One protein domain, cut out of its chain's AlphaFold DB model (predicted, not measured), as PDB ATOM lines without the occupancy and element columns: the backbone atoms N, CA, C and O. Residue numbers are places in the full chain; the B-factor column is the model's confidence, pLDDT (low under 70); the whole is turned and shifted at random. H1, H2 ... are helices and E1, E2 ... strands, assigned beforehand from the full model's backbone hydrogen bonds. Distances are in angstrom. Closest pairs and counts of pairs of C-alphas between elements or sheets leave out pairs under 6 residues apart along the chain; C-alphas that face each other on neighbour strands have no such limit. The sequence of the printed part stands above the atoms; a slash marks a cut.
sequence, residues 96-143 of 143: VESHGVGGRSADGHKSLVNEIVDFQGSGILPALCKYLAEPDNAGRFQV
ATOM      1  N   VAL A  96     165.675 190.879 159.345       95.38
ATOM      2  CA  VAL A  96     165.964 190.993 157.911       95.38
ATOM      3  C   VAL A  96     166.402 189.621 157.403       95.38
ATOM      4  O   VAL A  96     167.145 188.926 158.091       95.38
ATOM      5  N   GLU A  97     165.992 189.243 156.191       93.12
ATOM      6  CA  GLU A  97     166.341 187.970 155.526       93.12
ATOM      7  C   GLU A  97     167.818 187.898 155.058       93.12
ATOM      8  O   GLU A  97     168.162 187.238 154.080       93.12
ATOM      9  N   SER A  98     168.717 188.577 155.771       94.56
ATOM     10  CA  SER A  98     170.165 188.435 155.670       94.56
ATOM     11  C   SER A  98     170.684 187.615 156.851       94.56
ATOM     12  O   SER A  98     170.129 187.636 157.950       94.56
ATOM     13  N   HIS A  99     171.781 186.887 156.651       94.88
ATOM     14  CA  HIS A  99     172.355 186.042 157.700       94.88
ATOM     15  C   HIS A  99     172.826 186.844 158.925       94.88
ATOM     16  O   HIS A  99     172.753 186.352 160.049       94.88
ATOM     17  N   GLY A 100     173.275 188.085 158.721       92.44
ATOM     18  CA  GLY A 100     173.884 188.901 159.769       92.44
ATOM     19  C   GLY A 100     175.357 188.572 160.026       92.44
ATOM     20  O   GLY A 100     175.957 189.106 160.954       92.44
ATOM     21  N   VAL A 101     175.941 187.714 159.185       91.69
ATOM     22  CA  VAL A 101     177.364 187.374 159.156       91.69
ATOM     23  C   VAL A 101     177.888 187.475 157.728       91.69
ATOM     24  O   VAL A 101     177.212 187.082 156.776       91.69
ATOM     25  N   GLY A 102     179.089 188.020 157.591       88.69
ATOM     26  CA  GLY A 102     179.877 188.041 156.368       88.69
ATOM     27  C   GLY A 102     181.211 187.333 156.573       88.69
ATOM     28  O   GLY A 102     181.609 187.038 157.699       88.69
ATOM     29  N   GLY A 103     181.899 187.066 155.469       86.69
ATOM     30  CA  GLY A 103     183.229 186.475 155.481       86.69
ATOM     31  C   GLY A 103     184.112 187.141 154.440       86.69
ATOM     32  O   GLY A 103     183.656 187.451 153.336       86.69
ATOM     33  N   ARG A 104     185.371 187.364 154.801       86.94
ATOM     34  CA  ARG A 104     186.411 187.865 153.902       86.94
ATOM     35  C   ARG A 104     187.758 187.295 154.319       86.94
ATOM     36  O   ARG A 104     188.066 187.236 155.506       86.94
ATOM     37  N   SER A 105     188.580 186.949 153.339       87.12
ATOM     38  CA  SER A 105     189.958 186.536 153.584       87.12
ATOM     39  C   SER A 105     190.860 187.770 153.672       87.12
ATOM     40  O   SER A 105     190.712 188.716 152.894       87.12
ATOM     41  N   ALA A 106     191.796 187.775 154.617       85.44
ATOM     42  CA  ALA A 106     192.935 188.681 154.595       85.44
ATOM     43  C   ALA A 106     193.851 188.356 153.402       85.44
ATOM     44  O   ALA A 106     193.883 187.219 152.922       85.44
ATOM     45  N   ASP A 107     194.601 189.352 152.930       81.88
ATOM     46  CA  ASP A 107     195.556 189.157 151.840       81.88
ATOM     47  C   ASP A 107     196.632 188.134 152.235       81.88
ATOM     48  O   ASP A 107     197.172 188.169 153.343       81.88
ATOM     49  N   GLY A 108     196.960 187.219 151.318       82.50
ATOM     50  CA  GLY A 108     197.968 186.180 151.532       82.50
ATOM     51  C   GLY A 108     197.498 184.785 151.123       82.50
ATOM     52  O   GLY A 108     196.640 184.613 150.257       82.50
ATOM     53  N   HIS A 109     198.105 183.758 151.721       81.12
ATOM     54  CA  HIS A 109     197.747 182.369 151.442       81.12
ATOM     55  C   HIS A 109     196.363 182.021 151.999       81.12
ATOM     56  O   HIS A 109     196.011 182.424 153.107       81.12
ATOM     57  N   LYS A 110     195.604 181.206 151.259       80.56
ATOM     58  CA  LYS A 110     194.324 180.665 151.730       80.56
ATOM     59  C   LYS A 110     194.570 179.741 152.921       80.56
ATOM     60  O   LYS A 110     195.074 178.634 152.757       80.56
ATOM     61  N   SER A 111     194.235 180.221 154.110       84.06
ATOM     62  CA  SER A 111     194.327 179.497 155.374       84.06
ATOM     63  C   SER A 111     193.229 180.000 156.301       84.06
ATOM     64  O   SER A 111     192.880 181.176 156.237       84.06
ATOM     65  N   LEU A 112     192.709 179.136 157.178       80.75
ATOM     66  CA  LEU A 112     191.634 179.502 158.109       80.75
ATOM     67  C   LEU A 112     192.024 180.666 159.026       80.75
ATOM     68  O   LEU A 112     191.189 181.514 159.293       80.75
ATOM     69  N   VAL A 113     193.299 180.766 159.410       84.50
ATOM     70  CA  VAL A 113     193.828 181.876 160.233       84.50
ATOM     71  C   VAL A 113     193.721 183.248 159.554       84.50
ATOM     72  O   VAL A 113     193.860 184.288 160.195       84.50
ATOM     73  N   ASN A 114     193.506 183.253 158.236       87.31
ATOM     74  CA  ASN A 114     193.327 184.459 157.438       87.31
ATOM     75  C   ASN A 114     191.848 184.733 157.141       87.31
ATOM     76  O   ASN A 114     191.547 185.731 156.493       87.31
ATOM     77  N   GLU A 115     190.922 183.884 157.592       88.12
ATOM     78  CA  GLU A 115     189.490 184.121 157.438       88.12
ATOM     79  C   GLU A 115     188.984 185.040 158.551       88.12
ATOM     80  O   GLU A 115     189.191 184.809 159.745       88.12
ATOM     81  N   ILE A 116     188.307 186.109 158.141       88.00
ATOM     82  CA  ILE A 116     187.701 187.092 159.031       88.00
ATOM     83  C   ILE A 116     186.188 186.948 158.916       88.00
ATOM     84  O   ILE A 116     185.626 187.033 157.820       88.00
ATOM     85  N   VAL A 117     185.534 186.767 160.061       88.88
ATOM     86  CA  VAL A 117     184.078 186.778 160.189       88.88
ATOM     87  C   VAL A 117     183.635 188.186 160.574       88.88
ATOM     88  O   VAL A 117     184.008 188.703 161.631       88.88
ATOM     89  N   ASP A 118     182.828 188.802 159.715       89.31
ATOM     90  CA  ASP A 118     182.233 190.114 159.955       89.31
ATOM     91  C   ASP A 118     180.825 189.943 160.538       89.31
ATOM     92  O   ASP A 118     179.939 189.372 159.898       89.31
ATOM     93  N   PHE A 119     180.588 190.484 161.730       89.50
ATOM     94  CA  PHE A 119     179.257 190.575 162.326       89.50
ATOM     95  C   PHE A 119     178.572 191.827 161.786       89.50
ATOM     96  O   PHE A 119     179.076 192.943 161.935       89.50
ATOM     97  N   GLN A 120     177.437 191.645 161.119       89.69
ATOM     98  CA  GLN A 120     176.690 192.740 160.502       89.69
ATOM     99  C   GLN A 120     175.745 193.382 161.529       89.69
ATOM    100  O   GLN A 120     175.340 192.735 162.485       89.69
ATOM    101  N   GLY A 121     175.351 194.645 161.332       88.25
ATOM    102  CA  GLY A 121     174.427 195.347 162.245       88.25
ATOM    103  C   GLY A 121     172.939 195.001 162.063       88.25
ATOM    104  O   GLY A 121     172.083 195.552 162.751       88.25
ATOM    105  N   SER A 122     172.605 194.134 161.105       91.38
ATOM    106  CA  SER A 122     171.239 193.683 160.827       91.38
ATOM    107  C   SER A 122     171.230 192.253 160.287       91.38
ATOM    108  O   SER A 122     172.259 191.735 159.857       91.38
ATOM    109  N   GLY A 123     170.061 191.610 160.316       94.25
ATOM    110  CA  GLY A 123     169.882 190.227 159.878       94.25
ATOM    111  C   GLY A 123     169.471 189.300 161.015       94.25
ATOM    112  O   GLY A 123     169.085 189.745 162.096       94.25
ATOM    113  N   ILE A 124     169.562 188.003 160.749       96.81
ATOM    114  CA  ILE A 124     169.103 186.938 161.646       96.81
ATOM    115  C   ILE A 124     169.971 186.850 162.904       96.81
ATOM    116  O   ILE A 124     169.422 186.746 163.999       96.81
ATOM    117  N   LEU A 125     171.303 186.924 162.777       94.31
ATOM    118  CA  LEU A 125     172.191 186.880 163.943       94.31
ATOM    119  C   LEU A 125     171.976 188.077 164.895       94.31
ATOM    120  O   LEU A 125     171.702 187.829 166.064       94.31
ATOM    121  N   PRO A 126     172.002 189.349 164.446       94.00
ATOM    122  CA  PRO A 126     171.731 190.480 165.339       94.00
ATOM    123  C   PRO A 126     170.345 190.433 165.986       94.00
ATOM    124  O   PRO A 126     170.199 190.799 167.148       94.00
ATOM    125  N   ALA A 127     169.321 189.957 165.266       95.38
ATOM    126  CA  ALA A 127     167.989 189.759 165.841       95.38
ATOM    127  C   ALA A 127     167.993 188.690 166.948       95.38
ATOM    128  O   ALA A 127     167.362 188.880 167.986       95.38
ATOM    129  N   LEU A 128     168.747 187.600 166.766       94.69
ATOM    130  CA  LEU A 128     168.943 186.594 167.807       94.69
ATOM    131  C   LEU A 128     169.682 187.164 169.024       94.69
ATOM    132  O   LEU A 128     169.222 186.945 170.142       94.69
ATOM    133  N   CYS A 129     170.768 187.918 168.828       92.62
ATOM    134  CA  CYS A 129     171.500 188.556 169.927       92.62
ATOM    135  C   CYS A 129     170.578 189.470 170.744       92.62
ATOM    136  O   CYS A 129     170.501 189.333 171.962       92.62
ATOM    137  N   LYS A 130     169.785 190.317 170.072       92.19
ATOM    138  CA  LYS A 130     168.773 191.164 170.724       92.19
ATOM    139  C   LYS A 130     167.769 190.348 171.534       92.19
ATOM    140  O   LYS A 130     167.529 190.668 172.695       92.19
ATOM    141  N   TYR A 131     167.215 189.287 170.944       93.19
ATOM    142  CA  TYR A 131     166.265 188.407 171.627       93.19
ATOM    143  C   TYR A 131     166.867 187.763 172.885       93.19
ATOM    144  O   TYR A 131     166.191 187.645 173.904       93.19
ATOM    145  N   LEU A 132     168.140 187.369 172.831       91.38
ATOM    146  CA  LEU A 132     168.861 186.757 173.948       91.38
ATOM    147  C   LEU A 132     169.459 187.774 174.935       91.38
ATOM    148  O   LEU A 132     170.079 187.361 175.914       91.38
ATOM    149  N   ALA A 133     169.266 189.078 174.709       90.06
ATOM    150  CA  ALA A 133     169.926 190.157 175.449       90.06
ATOM    151  C   ALA A 133     171.469 190.044 175.454       90.06
ATOM    152  O   ALA A 133     172.135 190.408 176.424       90.06
ATOM    153  N   GLU A 134     172.031 189.542 174.355       86.88
ATOM    154  CA  GLU A 134     173.465 189.498 174.086       86.88
ATOM    155  C   GLU A 134     173.915 190.743 173.304       86.88
ATOM    156  O   GLU A 134     173.093 191.389 172.644       86.88
ATOM    157  N   PRO A 135     175.216 191.090 173.332       84.31
ATOM    158  CA  PRO A 135     175.754 192.154 172.491       84.31
ATOM    159  C   PRO A 135     175.447 191.898 171.009       84.31
ATOM    160  O   PRO A 135     175.784 190.850 170.466       84.31
ATOM    161  N   ASP A 136     174.806 192.865 170.358       75.50
ATOM    162  CA  ASP A 136     174.382 192.818 168.955       75.50
ATOM    163  C   ASP A 136     175.223 193.745 168.058       75.50
ATOM    164  O   ASP A 136     174.861 194.043 166.915       75.50
ATOM    165  N   ASN A 137     176.340 194.243 168.591       71.06
ATOM    166  CA  ASN A 137     177.185 195.215 167.930       71.06
ATOM    167  C   ASN A 137     177.927 194.597 166.741       71.06
ATOM    168  O   ASN A 137     178.526 193.525 166.830       71.06
ATOM    169  N   ALA A 138     177.944 195.337 165.630       67.00
ATOM    170  CA  ALA A 138     178.792 195.008 164.496       67.00
ATOM    171  C   ALA A 138     180.260 194.927 164.947       67.00
ATOM    172  O   ALA A 138     180.741 195.765 165.715       67.00
ATOM    173  N   GLY A 139     180.969 193.911 164.467       75.94
ATOM    174  CA  GLY A 139     182.290 193.556 164.967       75.94
ATOM    175  C   GLY A 139     183.018 192.600 164.036       75.94
ATOM    176  O   GLY A 139     182.497 192.206 162.993       75.94
ATOM    177  N   ARG A 140     184.248 192.242 164.404       73.25
ATOM    178  CA  ARG A 140     185.087 191.319 163.635       73.25
ATOM    179  C   ARG A 140     185.642 190.246 164.549       73.25
ATOM    180  O   ARG A 140     186.110 190.559 165.642       73.25
ATOM    181  N   PHE A 141     185.632 189.012 164.068       73.75
ATOM    182  CA  PHE A 141     186.310 187.893 164.702       73.75
ATOM    183  C   PHE A 141     187.269 187.258 163.699       73.75
ATOM    184  O   PHE A 141     186.892 187.006 162.555       73.75
ATOM    185  N   GLN A 142     188.507 187.027 164.123       63.28
ATOM    186  CA  GLN A 142     189.505 186.307 163.340       63.28
ATOM    187  C   GLN A 142     189.609 184.888 163.894       63.28
ATOM    188  O   GLN A 142     189.688 184.719 165.112       63.28
ATOM    189  N   VAL A 143     189.539 183.905 162.995       57.59
ATOM    190  CA  VAL A 143     189.588 182.473 163.332       57.59
ATOM    191  C   VAL A 143     190.983 182.055 163.785       57.59
ATOM    192  O   VAL A 143     191.975 182.531 163.188       57.59
TER     193      VAL A 143
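Overview. This is residues 96 to 143 of the 143 residues of an uncharacterized protein of Zoogloea oleivorans (UniProt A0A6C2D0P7). A narrow antiparallel sheet, E1, E2, E3 across, has the short helix H1 at one end and the loop of residues 106 to 114 at the other. The printed part has 48 residues, under half in named elements, ordered E1, E2, H1, E3; the class is mixed. It is loose, with radius of gyration of the C-alphas 12.2 A and spans of 38 by 20 by 12 A.

Arrangement. E1, residues 101 to 105, and E2, residues 115 to 119, form a hairpin at 154 degrees; N 102 and O 118 are within hydrogen-bond range, 2.8 A. E3, residues 139 to 142, is antiparallel to E2; N 117 and O 141 are within range, 2.8 A. H1, residues 124 to 131, with every O i to N i+4 pair within range, only grazes the sheet with residues 124 to 126.

Along the chain. From first to last C-alpha, E1 measures 13.8 A, beginning at (177.364, 187.374, 159.156); E2 13.0 A; H1 10.5 A; E3 10.4 A, ending at (189.505, 186.307, 163.340).

Size, cuts and confidence. The C-alphas farthest apart, those of His 109 and Tyr 131, are separated by 37.9 A. The printed part has no cut and no long link; pLDDT is under 70 at residues 138 and 142 to 143.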